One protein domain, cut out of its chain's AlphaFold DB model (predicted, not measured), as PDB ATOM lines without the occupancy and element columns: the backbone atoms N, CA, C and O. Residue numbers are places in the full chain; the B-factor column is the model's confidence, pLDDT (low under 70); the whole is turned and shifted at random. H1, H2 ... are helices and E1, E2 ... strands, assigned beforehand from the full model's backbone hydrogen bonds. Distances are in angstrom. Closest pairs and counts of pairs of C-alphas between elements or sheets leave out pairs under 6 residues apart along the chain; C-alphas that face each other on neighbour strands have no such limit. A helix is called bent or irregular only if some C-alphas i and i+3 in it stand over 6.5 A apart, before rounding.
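AT A GLANCE: This is residues 7 to 117 of the 118 residues of an uncharacterized protein of Pustulibacterium marinum (UniProt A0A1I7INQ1). A small head, made of a three-stranded sheet with H3 and the short H2 over one face, has two long helices, H1 and H4, extending from the same end of it. H1 leads into the head and H4 leads out of it; residues 102 to 117, of which 102 to 115 belong to H4, stick out free and add to the length of the whole. The printed part has 111 residues with four named helices and three named strands, in the order H1 E1 E2 E3 H2 H3 H4; the sheet runs E1 E2 E3, antiparallel, and the class is mixed, helices and strands. The whole is only just loose, close to extended, with a radius of gyration of the C-alphas of 19.6 A and spans of 71 by 24 by 17 A.

IN THESE COORDINATES: H1, residues 7 to 25, begins with C-alpha 7 at (363.289, 337.027, 434.124) and is 26.3 A long. E1 is residues 27 to 32 and E2 residues 43 to 49, each 16.5 A long; E3 is residues 55 to 59, with C-alpha 55 at (346.600, 335.073, 459.840). H2 is residues 66 to 70. H3, residues 79 to 92, is 19.5 A long and only just irregular: C-alphas 81 and 84 are 6.8 A apart. H4, residues 94 to 115, is 32.4 A long and ends with C-alpha 115 at (356.258, 348.825, 419.793).

HOW THE PARTS SIT: E1, E2 and E3 form a meander, each strand the antiparallel neighbour of the one before. In the hairpin E1 and E2, N 29 and O 47 are 2.8 A apart; in the hairpin E2 and E3, N 46 and O 58 are 2.8 A apart, both within hydrogen-bond range. H3 and the sheet make two layers, a helix on one face of a sheet: H3 is at a height of 9.5 A over the sheet, over E2 and E3, and runs slantwise to the strands, at 45 degrees to E2 on the local plane. Its closest C-alphas to E3 are those of Ala 89 and Val 56, 6.2 A apart. H2 is on the sheet, on the same face as H3, at a height of 9.4 A. H1, with residues 19 to 23 alone, touches H3; the closest C-alphas, of Glu 23 and Tyr 86, are 6.3 A apart, at a steep tilt of 63 degrees, opposite ways. H1 and H4 are close but not clearly touching, the C-alphas of Phe 18 and Ala 97 being closest at 7.3 A. H3 and H4 meet only through their link. Every O i to N i+4 pair is within hydrogen-bond range in H1, H2 and H4, and 8 of 10 in H3.

THE WHOLE: The two C-alphas farthest apart, of Thr 37 and Thr 117, are 71.5 A apart. The printed part has no cut and no long link. Mean pLDDT of the printed part is 84.9; residues 35 to 40 and 111 to 117 are under 70.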
ATOM      1  N   ILE A   7     364.562 337.469 433.533       82.88
ATOM      2  CA  ILE A   7     363.289 337.027 434.124       82.88
ATOM      3  C   ILE A   7     363.540 336.284 435.438       82.88
ATOM      4  O   ILE A   7     362.887 336.588 436.430       82.88
ATOM      5  N   LEU A   8     364.507 335.360 435.470       86.31
ATOM      6  CA  LEU A   8     364.861 334.628 436.690       86.31
ATOM      7  C   LEU A   8     365.313 335.572 437.810       86.31
ATOM      8  O   LEU A   8     364.845 335.447 438.940       86.31
ATOM      9  N   LEU A   9     366.173 336.543 437.489       89.62
ATOM     10  CA  LEU A   9     366.641 337.544 438.444       89.62
ATOM     11  C   LEU A   9     365.488 338.408 438.972       89.62
ATOM     12  O   LEU A   9     365.413 338.664 440.171       89.62
ATOM     13  N   LEU A  10     364.575 338.832 438.093       86.56
ATOM     14  CA  LEU A  10     363.421 339.644 438.471       86.56
ATOM     15  C   LEU A  10     362.464 338.867 439.383       86.56
ATOM     16  O   LEU A  10     362.013 339.407 440.387       86.56
ATOM     17  N   SER A  11     362.189 337.596 439.069       84.50
ATOM     18  CA  SER A  11     361.359 336.726 439.909       84.50
ATOM     19  C   SER A  11     361.986 336.494 441.283       84.50
ATOM     20  O   SER A  11     361.284 336.529 442.291       84.50
ATOM     21  N   PHE A  12     363.307 336.303 441.339       88.88
ATOM     22  CA  PHE A  12     364.037 336.172 442.598       88.88
ATOM     23  C   PHE A  12     363.953 337.452 443.440       88.88
ATOM     24  O   PHE A  12     363.590 337.394 444.614       88.88
ATOM     25  N   LEU A  13     364.207 338.614 442.830       91.12
ATOM     26  CA  LEU A  13     364.109 339.908 443.505       91.12
ATOM     27  C   LEU A  13     362.687 340.172 444.018       91.12
ATOM     28  O   LEU A  13     362.516 340.651 445.136       91.12
ATOM     29  N   LEU A  14     361.667 339.821 443.232       87.38
ATOM     30  CA  LEU A  14     360.271 339.959 443.639       87.38
ATOM     31  C   LEU A  14     359.948 339.075 444.851       87.38
ATOM     32  O   LEU A  14     359.261 339.525 445.763       87.38
ATOM     33  N   GLY A  15     360.482 337.851 444.893       88.62
ATOM     34  CA  GLY A  15     360.369 336.966 446.052       88.62
ATOM     35  C   GLY A  15     361.016 337.552 447.310       88.62
ATOM     36  O   GLY A  15     360.411 337.507 448.378       88.62
ATOM     37  N   LEU A  16     362.200 338.163 447.180       90.62
ATOM     38  CA  LEU A  16     362.866 338.850 448.293       90.62
ATOM     39  C   LEU A  16     362.062 340.048 448.801       90.62
ATOM     40  O   LEU A  16     361.898 340.198 450.008       90.62
ATOM     41  N   ILE A  17     361.522 340.870 447.897       91.19
ATOM     42  CA  ILE A  17     360.648 341.990 448.267       91.19
ATOM     43  C   ILE A  17     359.412 341.465 449.000       91.19
ATOM     44  O   ILE A  17     359.014 342.022 450.016       91.19
ATOM     45  N   PHE A  18     358.814 340.376 448.519       89.75
ATOM     46  CA  PHE A  18     357.629 339.801 449.141       89.75
ATOM     47  C   PHE A  18     357.912 339.255 450.549       89.75
ATOM     48  O   PHE A  18     357.151 339.535 451.473       89.75
ATOM     49  N   LEU A  19     359.035 338.553 450.736       90.31
ATOM     50  CA  LEU A  19     359.508 338.130 452.058       90.31
ATOM     51  C   LEU A  19     359.736 339.332 452.982       90.31
ATOM     52  O   LEU A  19     359.229 339.328 454.099       90.31
ATOM     53  N   PHE A  20     360.420 340.371 452.496       92.62
ATOM     54  CA  PHE A  20     360.671 341.595 453.257       92.62
ATOM     55  C   PHE A  20     359.370 342.258 453.727       92.62
ATOM     56  O   PHE A  20     359.262 342.638 454.891       92.62
ATOM     57  N   LEU A  21     358.367 342.361 452.845       92.88
ATOM     58  CA  LEU A  21     357.058 342.929 453.180       92.88
ATOM     59  C   LEU A  21     356.352 342.120 454.264       92.88
ATOM     60  O   LEU A  21     355.820 342.706 455.199       92.88
ATOM     61  N   VAL A  22     356.347 340.790 454.150       92.88
ATOM     62  CA  VAL A  22     355.771 339.922 455.182       92.88
ATOM     63  C   VAL A  22     356.506 340.167 456.501       92.88
ATOM     64  O   VAL A  22     355.888 340.595 457.470       92.88
ATOM     65  N   GLU A  23     357.826 340.019 456.525       91.06
ATOM     66  CA  GLU A  23     358.642 340.154 457.735       91.06
ATOM     67  C   GLU A  23     358.465 341.502 458.456       91.06
ATOM     68  O   GLU A  23     358.225 341.514 459.661       91.06
ATOM     69  N   HIS A  24     358.532 342.622 457.728       92.81
ATOM     70  CA  HIS A  24     358.597 343.961 458.326       92.81
ATOM     71  C   HIS A  24     357.235 344.639 458.497       92.81
ATOM     72  O   HIS A  24     357.103 345.530 459.335       92.81
ATOM     73  N   LEU A  25     356.231 344.264 457.700       94.12
ATOM     74  CA  LEU A  25     354.885 344.848 457.791       94.12
ATOM     75  C   LEU A  25     353.882 343.916 458.472       94.12
ATOM     76  O   LEU A  25     352.749 344.318 458.730       94.12
ATOM     77  N   GLY A  26     354.270 342.671 458.745       92.62
ATOM     78  CA  GLY A  26     353.479 341.765 459.559       92.62
ATOM     79  C   GLY A  26     353.566 342.105 461.045       92.62
ATOM     80  O   GLY A  26     354.523 342.713 461.518       92.62
ATOM     81  N   SER A  27     352.566 341.677 461.807       94.25
ATOM     82  CA  SER A  27     352.484 341.949 463.243       94.25
ATOM     83  C   SER A  27     352.184 340.686 464.037       94.25
ATOM     84  O   SER A  27     351.272 339.931 463.686       94.25
ATOM     85  N   PHE A  28     352.901 340.491 465.142       92.81
ATOM     86  CA  PHE A  28     352.579 339.465 466.130       92.81
ATOM     87  C   PHE A  28     351.551 339.980 467.143       92.81
ATOM     88  O   PHE A  28     351.630 341.104 467.632       92.81
ATOM     89  N   THR A  29     350.581 339.137 467.472       91.44
ATOM     90  CA  THR A  29     349.565 339.341 468.505       91.44
ATOM     91  C   THR A  29     349.487 338.080 469.359       91.44
ATOM     92  O   THR A  29     349.704 336.972 468.866       91.44
ATOM     93  N   TYR A  30     349.178 338.234 470.643       89.75
ATOM     94  CA  TYR A  30     349.179 337.137 471.607       89.75
ATOM     95  C   TYR A  30     347.803 337.030 472.258       89.75
ATOM     96  O   TYR A  30     347.293 338.015 472.790       89.75
ATOM     97  N   GLU A  31     347.198 335.845 472.211       88.50
ATOM     98  CA  GLU A  31     345.995 335.555 472.992       88.50
ATOM     99  C   GLU A  31     346.398 334.976 474.344       88.50
ATOM    100  O   GLU A  31     347.277 334.114 474.431       88.50
ATOM    101  N   LEU A  32     345.750 335.461 475.399       86.94
ATOM    102  CA  LEU A  32     346.047 335.091 476.778       86.94
ATOM    103  C   LEU A  32     345.048 334.060 477.286       86.94
ATOM    104  O   LEU A  32     343.859 334.141 476.980       86.94
ATOM    105  N   GLU A  33     345.532 333.154 478.131       82.06
ATOM    106  CA  GLU A  33     344.676 332.218 478.853       82.06
ATOM    107  C   GLU A  33     343.698 332.994 479.757       82.06
ATOM    108  O   GLU A  33     344.106 333.818 480.587       82.06
ATOM    109  N   LYS A  34     342.390 332.753 479.592       71.94
ATOM    110  CA  LYS A  34     341.348 333.409 480.399       71.94
ATOM    111  C   LYS A  34     341.535 333.081 481.885       71.94
ATOM    112  O   LYS A  34     341.534 331.915 482.261       71.94
ATOM    113  N   GLY A  35     341.613 334.114 482.728       66.38
ATOM    114  CA  GLY A  35     341.601 333.979 484.194       66.38
ATOM    115  C   GLY A  35     342.920 334.275 484.914       66.38
ATOM    116  O   GLY A  35     342.947 334.206 486.138       66.38
ATOM    117  N   ASN A  36     343.991 334.646 484.202       58.66
ATOM    118  CA  ASN A  36     345.259 335.052 484.816       58.66
ATOM    119  C   ASN A  36     345.454 336.581 484.802       58.66
ATOM    120  O   ASN A  36     345.101 337.263 483.843       58.66
ATOM    121  N   THR A  37     346.022 337.132 485.880       56.56
ATOM    122  CA  THR A  37     346.390 338.554 486.006       56.56
ATOM    123  C   THR A  37     347.699 338.888 485.272       56.56
ATOM    124  O   THR A  37     348.588 338.044 485.114       56.56
ATOM    125  N   HIS A  38     347.809 340.141 484.819       58.62
ATOM    126  CA  HIS A  38     348.665 340.621 483.722       58.62
ATOM    127  C   HIS A  38     350.162 340.254 483.734       58.62
ATOM    128  O   HIS A  38     350.720 340.091 482.655       58.62
ATOM    129  N   SER A  39     350.820 340.062 484.880       58.03
ATOM    130  CA  SER A  39     352.279 339.819 484.931       58.03
ATOM    131  C   SER A  39     352.698 338.343 484.890       58.03
ATOM    132  O   SER A  39     353.862 338.034 484.680       58.03
ATOM    133  N   LYS A  40     351.771 337.391 485.070       61.38
ATOM    134  CA  LYS A  40     352.061 335.938 484.967       61.38
ATOM    135  C   LYS A  40     351.151 335.210 483.986       61.38
ATOM    136  O   LYS A  40     351.111 333.979 483.959       61.38
ATOM    137  N   SER A  41     350.407 335.971 483.192       77.19
ATOM    138  CA  SER A  41     349.485 335.407 482.217       77.19
ATOM    139  C   SER A  41     350.251 334.590 481.183       77.19
ATOM    140  O   SER A  41     351.286 335.014 480.661       77.19
ATOM    141  N   ARG A  42     349.760 333.379 480.934       84.75
ATOM    142  CA  ARG A  42     350.305 332.476 479.925       84.75
ATOM    143  C   ARG A  42     349.718 332.827 478.570       84.75
ATOM    144  O   ARG A  42     348.547 333.194 478.463       84.75
ATOM    145  N   ILE A  43     350.549 332.703 477.547       87.56
ATOM    146  CA  ILE A  43     350.125 332.842 476.162       87.56
ATOM    147  C   ILE A  43     349.442 331.532 475.765       87.56
ATOM    148  O   ILE A  43     350.044 330.458 475.821       87.56
ATOM    149  N   GLU A  44     348.178 331.624 475.369       89.88
ATOM    150  CA  GLU A  44     347.406 330.505 474.832       89.88
ATOM    151  C   GLU A  44     347.776 330.284 473.363       89.88
ATOM    152  O   GLU A  44     348.077 329.162 472.934       89.88
ATOM    153  N   SER A  45     347.827 331.372 472.591       90.12
ATOM    154  CA  SER A  45     348.151 331.325 471.172       90.12
ATOM    155  C   SER A  45     348.978 332.525 470.708       90.12
ATOM    156  O   SER A  45     348.870 333.638 471.222       90.12
ATOM    157  N   ILE A  46     349.830 332.262 469.720       92.75
ATOM    158  CA  ILE A  46     350.631 333.256 469.013       92.75
ATOM    159  C   ILE A  46     350.016 333.405 467.630       92.75
ATOM    160  O   ILE A  46     349.890 332.425 466.888       92.75
ATOM    161  N   ILE A  47     349.628 334.627 467.297       94.75
ATOM    162  CA  ILE A  47     349.014 334.983 466.025       94.75
ATOM    163  C   ILE A  47     349.971 335.902 465.294       94.75
ATOM    164  O   ILE A  47     350.390 336.926 465.820       94.75
ATOM    165  N   TYR A  48     350.289 335.551 464.062       95.88
ATOM    166  CA  TYR A  48     351.013 336.416 463.156       95.88
ATOM    167  C   TYR A  48     350.078 336.865 462.036       95.88
ATOM    168  O   TYR A  48     349.520 336.022 461.330       95.88
ATOM    169  N   LYS A  49     349.885 338.177 461.897       96.00
ATOM    170  CA  LYS A  49     349.076 338.780 460.835       96.00
ATOM    171  C   LYS A  49     349.983 339.342 459.757       96.00
ATOM    172  O   LYS A  49     350.916 340.079 460.064       96.00
ATOM    173  N   THR A  50     349.705 338.999 458.508       94.75
ATOM    174  CA  THR A  50     350.435 339.521 457.351       94.75
ATOM    175  C   THR A  50     349.859 340.879 456.936       94.75
ATOM    176  O   THR A  50     348.690 341.157 457.228       94.75
ATOM    177  N   PRO A  51     350.609 341.722 456.200       92.75
ATOM    178  CA  PRO A  51     350.074 342.978 455.656       92.75
ATOM    179  C   PRO A  51     348.935 342.766 454.645       92.75
ATOM    180  O   PRO A  51     348.280 343.718 454.231       92.75
ATOM    181  N   PHE A  52     348.693 341.518 454.247       92.56
ATOM    182  CA  PHE A  52     347.665 341.131 453.296       92.56
ATOM    183  C   PHE A  52     346.441 340.488 453.956       92.56
ATOM    184  O   PHE A  52     345.638 339.850 453.279       92.56
ATOM    185  N   ASN A  53     346.284 340.675 455.272       88.06
ATOM    186  CA  ASN A  53     345.138 340.213 456.057       88.06
ATOM    187  C   ASN A  53     345.042 338.681 456.228       88.06
ATOM    188  O   ASN A  53     344.005 338.170 456.651       88.06
ATOM    189  N   SER A  54     346.117 337.938 455.946       93.00
ATOM    190  CA  SER A  54     346.220 336.525 456.323       93.00
ATOM    191  C   SER A  54     346.699 336.381 457.763       93.00
ATOM    192  O   SER A  54     347.523 337.154 458.246       93.00
ATOM    193  N   GLU A  55     346.227 335.339 458.448       94.81
ATOM    194  CA  GLU A  55     346.600 335.073 459.840       94.81
ATOM    195  C   GLU A  55     347.204 333.676 460.001       94.81
ATOM    196  O   GLU A  55     346.649 332.675 459.539       94.81
ATOM    197  N   VAL A  56     348.339 333.580 460.688       95.06
ATOM    198  CA  VAL A  56     348.976 332.326 461.097       95.06
ATOM    199  C   VAL A  56     348.866 332.213 462.611       95.06
ATOM    200  O   VAL A  56     349.575 332.899 463.341       95.06
ATOM    201  N   LYS A  57     347.982 331.333 463.084       94.25
ATOM    202  CA  LYS A  57     347.758 331.072 464.510       94.25
ATOM    203  C   LYS A  57     348.410 329.758 464.928       94.25
ATOM    204  O   LYS A  57     348.225 328.733 464.270       94.25
ATOM    205  N   VAL A  58     349.164 329.782 466.024       91.56
ATOM    206  CA  VAL A  58     349.818 328.608 466.618       91.56
ATOM    207  C   VAL A  58     349.545 328.586 468.118       91.56
ATOM    208  O   VAL A  58     349.767 329.578 468.806       91.56
ATOM    209  N   LEU A  59     349.081 327.449 468.638       89.19
ATOM    210  CA  LEU A  59     348.882 327.267 470.077       89.19
ATOM    211  C   LEU A  59     350.239 327.193 470.789       89.19
ATOM    212  O   LEU A  59     351.082 326.364 470.438       89.19
ATOM    213  N   SER A  60     350.436 328.031 471.807       83.88
ATOM    214  CA  SER A  60     351.678 328.087 472.590       83.88
ATOM    215  C   SER A  60     351.784 326.940 473.602       83.88
ATOM    216  O   SER A  60     352.888 326.623 474.047       83.88
ATOM    217  N   LYS A  61     350.665 326.272 473.928       83.62
ATOM    218  CA  LYS A  61     350.598 325.191 474.930       83.62
ATOM    219  C   LYS A  61     351.231 325.605 476.268       83.62
ATOM    220  O   LYS A  61     351.966 324.822 476.865       83.62
ATOM    221  N   ASN A  62     350.974 326.834 476.718       73.19
ATOM    222  CA  ASN A  62     351.430 327.360 478.009       73.19
ATOM    223  C   ASN A  62     352.960 327.463 478.170       73.19
ATOM    224  O   ASN A  62     353.454 327.496 479.296       73.19
ATOM    225  N   LYS A  63     353.715 327.521 477.062       80.81
ATOM    226  CA  LYS A  63     355.184 327.623 477.094       80.81
ATOM    227  C   LYS A  63     355.709 329.031 477.352       80.81
ATOM    228  O   LYS A  63     356.809 329.168 477.872       80.81
ATOM    229  N   PHE A  64     354.948 330.058 476.984       84.50
ATOM    230  CA  PHE A  64     355.400 331.445 477.051       84.50
ATOM    231  C   PHE A  64     354.490 332.287 477.946       84.50
ATOM    232  O   PHE A  64     353.292 332.017 478.071       84.50
ATOM    233  N   THR A  65     355.065 333.312 478.568       85.19
ATOM    234  CA  THR A  65     354.361 334.299 479.394       85.19
ATOM    235  C   THR A  65     354.261 335.636 478.671       85.19
ATOM    236  O   THR A  65     354.986 335.893 477.711       85.19
ATOM    237  N   VAL A  66     353.373 336.506 479.152       82.00
ATOM    238  CA  VAL A  66     353.231 337.878 478.640       82.00
ATOM    239  C   VAL A  66     354.542 338.661 478.713       82.00
ATOM    240  O   VAL A  66     354.893 339.319 477.740       82.00
ATOM    241  N   ASP A  67     355.309 338.533 479.796       83.31
ATOM    242  CA  ASP A  67     356.605 339.216 479.926       83.31
ATOM    243  C   ASP A  67     357.578 338.820 478.806       83.31
ATOM    244  O   ASP A  67     358.284 339.667 478.260       83.31
ATOM    245  N   ALA A  68     357.560 337.550 478.386       82.88
ATOM    246  CA  ALA A  68     358.357 337.099 477.254       82.88
ATOM    247  C   ALA A  68     357.899 337.737 475.930       82.88
ATOM    248  O   ALA A  68     358.703 337.881 475.027       82.88
ATOM    249  N   ALA A  69     356.639 338.148 475.770       82.12
ATOM    250  CA  ALA A  69     356.190 338.800 474.536       82.12
ATOM    251  C   ALA A  69     356.693 340.248 474.393       82.12
ATOM    252  O   ALA A  69     356.790 340.756 473.270       82.12
ATOM    253  N   PHE A  70     357.005 340.909 475.511       82.50
ATOM    254  CA  PHE A  70     357.460 342.302 475.541       82.50
ATOM    255  C   PHE A  70     358.968 342.450 475.757       82.50
ATOM    256  O   PHE A  70     359.512 343.503 475.440       82.50
ATOM    257  N   ASN A  71     359.646 341.411 476.244       85.00
ATOM    258  CA  ASN A  71     361.095 341.415 476.403       85.00
ATOM    259  C   ASN A  71     361.811 341.178 475.057       85.00
ATOM    260  O   ASN A  71     361.573 340.162 474.399       85.00
ATOM    261  N   GLU A  72     362.692 342.104 474.666       82.38
ATOM    262  CA  GLU A  72     363.491 342.035 473.432       82.38
ATOM    263  C   GLU A  72     364.472 340.855 473.418       82.38
ATOM    264  O   GLU A  72     364.678 340.256 472.366       82.38
ATOM    265  N   ASP A  73     364.971 340.445 474.587       84.50
ATOM    266  CA  ASP A  73     365.898 339.315 474.734       84.50
ATOM    267  C   ASP A  73     365.182 337.952 474.809       84.50
ATOM    268  O   ASP A  73     365.793 336.913 475.071       84.50
ATOM    269  N   SER A  74     363.861 337.928 474.627       86.81
ATOM    270  CA  SER A  74     363.083 336.694 474.706       86.81
ATOM    271  C   SER A  74     363.218 335.824 473.457       86.81
ATOM    272  O   SER A  74     363.332 336.300 472.328       86.81
ATOM    273  N   GLU A  75     363.026 334.517 473.643       84.75
ATOM    274  CA  GLU A  75     362.912 333.570 472.528       84.75
ATOM    275  C   GLU A  75     361.804 333.949 471.528       84.75
ATOM    276  O   GLU A  75     361.926 333.638 470.347       84.75
ATOM    277  N   LEU A  76     360.745 334.647 471.968       86.75
ATOM    278  CA  LEU A  76     359.644 335.095 471.106       86.75
ATOM    279  C   LEU A  76     360.062 336.192 470.118       86.75
ATOM    280  O   LEU A  76     359.411 336.364 469.081       86.75
ATOM    281  N   LYS A  77     361.110 336.952 470.445       86.25
ATOM    282  CA  LYS A  77     361.651 338.033 469.614       86.25
ATOM    283  C   LYS A  77     362.790 337.575 468.710       86.25
ATOM    284  O   LYS A  77     363.081 338.245 467.726       86.25
ATOM    285  N   THR A  78     363.371 336.407 468.970       89.44
ATOM    286  CA  THR A  78     364.430 335.846 468.133       89.44
ATOM    287  C   THR A  78     363.920 335.491 466.736       89.44
ATOM    288  O   THR A  78     362.925 334.780 466.574       89.44
ATOM    289  N   TYR A  79     364.675 335.889 465.710       87.69
ATOM    290  CA  TYR A  79     364.356 335.593 464.309       87.69
ATOM    291  C   TYR A  79     364.138 334.095 464.050       87.69
ATOM    292  O   TYR A  79     363.196 333.704 463.369       87.69
ATOM    293  N   THR A  80     364.953 333.230 464.659       91.06
ATOM    294  CA  THR A  80     364.839 331.768 464.541       91.06
ATOM    295  C   THR A  80     363.466 331.243 464.971       91.06
ATOM    296  O   THR A  80     362.951 330.300 464.372       91.06
ATOM    297  N   PHE A  81     362.851 331.863 465.984       91.12
ATOM    298  CA  PHE A  81     361.511 331.505 466.443       91.12
ATOM    299  C   PHE A  81     360.419 332.036 465.506       91.12
ATOM    300  O   PHE A  81     359.421 331.354 465.265       91.12
ATOM    301  N   GLN A  82     360.607 333.236 464.955       92.06
ATOM    302  CA  GLN A  82     359.630 333.913 464.097       92.06
ATOM    303  C   GLN A  82     359.630 333.394 462.649       92.06
ATOM    304  O   GLN A  82     358.577 333.332 462.015       92.06
ATOM    305  N   LEU A  83     360.775 332.917 462.153       91.25
ATOM    306  CA  LEU A  83     360.967 332.351 460.815       91.25
ATOM    307  C   LEU A  83     359.867 331.366 460.363       91.25
ATOM    308  O   LEU A  83     359.326 331.539 459.267       91.25
ATOM    309  N   PRO A  84     359.470 330.344 461.151       92.31
ATOM    310  CA  PRO A  84     358.395 329.438 460.747       92.31
ATOM    311  C   PRO A  84     357.031 330.127 460.581       92.31
ATOM    312  O   PRO A  84     356.203 329.631 459.814       92.31
ATOM    313  N   PHE A  85     356.769 331.248 461.264       93.94
ATOM    314  CA  PHE A  85     355.549 332.036 461.062       93.94
ATOM    315  C   PHE A  85     355.600 332.771 459.724       93.94
ATOM    316  O   PHE A  85     354.634 332.688 458.966       93.94
ATOM    317  N   TYR A  86     356.741 333.382 459.390       93.06
ATOM    318  CA  TYR A  86     356.956 334.049 458.103       93.06
ATOM    319  C   TYR A  86     356.817 333.086 456.925       93.06
ATOM    320  O   TYR A  86     356.101 333.375 455.972       93.06
ATOM    321  N   LEU A  87     357.414 331.895 457.011       91.44
ATOM    322  CA  LEU A  87     357.301 330.884 455.955       91.44
ATOM    323  C   LEU A  87     355.857 330.393 455.770       91.44
ATOM    324  O   LEU A  87     355.393 330.232 454.642       91.44
ATOM    325  N   LYS A  88     355.115 330.178 456.865       93.44
ATOM    326  CA  LYS A  88     353.690 329.809 456.796       93.44
ATOM    327  C   LYS A  88     352.835 330.931 456.211       93.44
ATOM    328  O   LYS A  88     351.914 330.655 455.448       93.44
ATOM    329  N   ALA A  89     353.134 332.174 456.567       92.44
ATOM    330  CA  ALA A  89     352.462 333.352 456.042       92.44
ATOM    331  C   ALA A  89     352.706 333.529 454.542       92.44
ATOM    332  O   ALA A  89     351.752 333.704 453.791       92.44
ATOM    333  N   LEU A  90     353.953 333.374 454.096       91.31
ATOM    334  CA  LEU A  90     354.307 333.386 452.678       91.31
ATOM    335  C   LEU A  90     353.520 332.352 451.877       91.31
ATOM    336  O   LEU A  90     353.028 332.658 450.794       91.31
ATOM    337  N   TRP A  91     353.363 331.143 452.419       91.81
ATOM    338  CA  TRP A  91     352.542 330.119 451.778       91.81
ATOM    339  C   TRP A  91     351.068 330.501 451.699       91.81
ATOM    340  O   TRP A  91     350.436 330.246 450.674       91.81
ATOM    341  N   LYS A  92     350.521 331.123 452.749       91.81
ATOM    342  CA  LYS A  92     349.137 331.611 452.735       91.81
ATOM    343  C   LYS A  92     348.929 332.720 451.711       91.81
ATOM    344  O   LYS A  92     347.917 332.694 451.023       91.81
ATOM    345  N   ASP A  93     349.889 333.627 451.562       92.69
ATOM    346  CA  ASP A  93     349.783 334.784 450.665       92.69
ATOM    347  C   ASP A  93     350.379 334.553 449.271       92.69
ATOM    348  O   ASP A  93     350.471 335.477 448.460       92.69
ATOM    349  N   LEU A  94     350.733 333.308 448.936       89.69
ATOM    350  CA  LEU A  94     351.319 332.962 447.641       89.69
ATOM    351  C   LEU A  94     350.440 333.414 446.464       89.69
ATOM    352  O   LEU A  94     350.953 333.837 445.428       89.69
ATOM    353  N   TYR A  95     349.114 333.364 446.628       88.06
ATOM    354  CA  TYR A  95     348.165 333.790 445.599       88.06
ATOM    355  C   TYR A  95     348.342 335.267 445.209       88.06
ATOM    356  O   TYR A  95     348.171 335.613 444.040       88.06
ATOM    357  N   ILE A  96     348.750 336.125 446.147       88.56
ATOM    358  CA  ILE A  96     349.007 337.550 445.903       88.56
ATOM    359  C   ILE A  96     350.268 337.713 445.068       88.56
ATOM    360  O   ILE A  96     350.252 338.419 444.061       88.56
ATOM    361  N   ALA A  97     351.344 337.011 445.432       84.94
ATOM    362  CA  ALA A  97     352.582 337.022 444.661       84.94
ATOM    363  C   ALA A  97     352.345 336.553 443.211       84.94
ATOM    364  O   ALA A  97     352.819 337.181 442.261       84.94
ATOM    365  N   VAL A  98     351.541 335.499 443.022       87.81
ATOM    366  CA  VAL A  98     351.149 335.006 441.690       87.81
ATOM    367  C   VAL A  98     350.309 336.040 440.933       87.81
ATOM    368  O   VAL A  98     350.576 336.294 439.756       87.81
ATOM    369  N   ALA A  99     349.333 336.676 441.585       89.38
ATOM    370  CA  ALA A  99     348.503 337.709 440.967       89.38
ATOM    371  C   ALA A  99     349.333 338.917 440.497       89.38
ATOM    372  O   ALA A  99     349.171 339.378 439.365       89.38
ATOM    373  N   VAL A 100     350.277 339.384 441.322       86.94
ATOM    374  CA  VAL A 100     351.207 340.468 440.967       86.94
ATOM    375  C   VAL A 100     352.078 340.069 439.773       86.94
ATOM    376  O   VAL A 100     352.217 340.851 438.831       86.94
ATOM    377  N   MET A 101     352.608 338.841 439.749       84.88
ATOM    378  CA  MET A 101     353.381 338.350 438.602       84.88
ATOM    379  C   MET A 101     352.561 338.301 437.310       84.88
ATOM    380  O   MET A 101     353.049 338.720 436.259       84.88
ATOM    381  N   LEU A 102     351.312 337.831 437.369       88.44
ATOM    382  CA  LEU A 102     350.422 337.801 436.206       88.44
ATOM    383  C   LEU A 102     350.121 339.211 435.687       88.44
ATOM    384  O   LEU A 102     350.175 339.440 434.476       88.44
ATOM    385  N   LEU A 103     349.863 340.172 436.578       88.56
ATOM    386  CA  LEU A 103     349.642 341.571 436.204       88.56
ATOM    387  C   LEU A 103     350.873 342.183 435.526       88.56
ATOM    388  O   LEU A 103     350.742 342.793 434.461       88.56
ATOM    389  N   LEU A 104     352.068 341.969 436.084       84.00
ATOM    390  CA  LEU A 104     353.325 342.418 435.481       84.00
ATOM    391  C   LEU A 104     353.544 341.785 434.102       84.00
ATOM    392  O   LEU A 104     353.892 342.481 433.147       84.00
ATOM    393  N   PHE A 105     353.278 340.485 433.963       84.00
ATOM    394  CA  PHE A 105     353.391 339.786 432.686       84.00
ATOM    395  C   PHE A 105     352.430 340.350 431.627       84.00
ATOM    396  O   PHE A 105     352.839 340.624 430.495       84.00
ATOM    397  N   LEU A 106     351.162 340.581 431.987       87.25
ATOM    398  CA  LEU A 106     350.169 341.188 431.094       87.25
ATOM    399  C   LEU A 106     350.560 342.616 430.688       87.25
ATOM    400  O   LEU A 106     350.423 342.981 429.515       87.25
ATOM    401  N   PHE A 107     351.082 343.408 431.628       84.50
ATOM    402  CA  PHE A 107     351.563 344.764 431.372       84.50
ATOM    403  C   PHE A 107     352.739 344.777 430.385       84.50
ATOM    404  O   PHE A 107     352.705 345.496 429.380       84.50
ATOM    405  N   LEU A 108     353.742 343.924 430.609       80.38
ATOM    406  CA  LEU A 108     354.890 343.775 429.712       80.38
ATOM    407  C   LEU A 108     354.461 343.298 428.317       80.38
ATOM    408  O   LEU A 108     354.923 343.832 427.308       80.38
ATOM    409  N   ARG A 109     353.515 342.351 428.233       79.94
ATOM    410  CA  ARG A 109     352.974 341.874 426.950       79.94
ATOM    411  C   ARG A 109     352.295 342.994 426.155       79.94
ATOM    412  O   ARG A 109     352.456 343.050 424.936       79.94
ATOM    413  N   ARG A 110     351.546 343.887 426.816       76.94
ATOM    414  CA  ARG A 110     350.904 345.039 426.156       76.94
ATOM    415  C   ARG A 110     351.930 346.020 425.588       76.94
ATOM    416  O   ARG A 110     351.776 346.430 424.442       76.94
ATOM    417  N   ARG A 111     352.995 346.340 426.334       68.81
ATOM    418  CA  ARG A 111     354.083 347.225 425.869       68.81
ATOM    419  C   ARG A 111     354.761 346.701 424.597       68.81
ATOM    420  O   ARG A 111     354.898 347.455 423.641       68.81
ATOM    421  N   ILE A 112     355.073 345.402 424.543       64.06
ATOM    422  CA  ILE A 112     355.701 344.766 423.366       64.06
ATOM    423  C   ILE A 112     354.811 344.868 422.119       64.06
ATOM    424  O   ILE A 112     355.308 345.016 421.005       64.06
ATOM    425  N   LYS A 113     353.484 344.776 422.282       58.34
ATOM    426  CA  LYS A 113     352.553 344.863 421.150       58.34
ATOM    427  C   LYS A 113     352.502 346.276 420.563       58.34
ATOM    428  O   LYS A 113     352.398 346.402 419.352       58.34
ATOM    429  N   ILE A 114     352.623 347.309 421.402       58.84
ATOM    430  CA  ILE A 114     352.578 348.718 420.985       58.84
ATOM    431  C   ILE A 114     353.827 349.103 420.176       58.84
ATOM    432  O   ILE A 114     353.699 349.828 419.195       58.84
ATOM    433  N   GLU A 115     355.003 348.573 420.526       57.22
ATOM    434  CA  GLU A 115     356.258 348.825 419.793       57.22
ATOM    435  C   GLU A 115     356.310 348.181 418.401       57.22
ATOM    436  O   GLU A 115     357.093 348.619 417.573       57.22
ATOM    437  N   ARG A 116     355.487 347.161 418.114       53.97
ATOM    438  CA  ARG A 116     355.417 346.534 416.779       53.97
ATOM    439  C   ARG A 116     354.412 347.183 415.827       53.97
ATOM    440  O   ARG A 116     354.372 346.813 414.661       53.97
ATOM    441  N   THR A 117     353.567 348.080 416.327       53.44
ATOM    442  CA  THR A 117     352.582 348.835 415.528       53.44
ATOM    443  C   THR A 117     352.985 350.292 415.289       53.44
ATOM    444  O   THR A 117     352.170 351.069 414.800       53.44
TER     445      THR A 117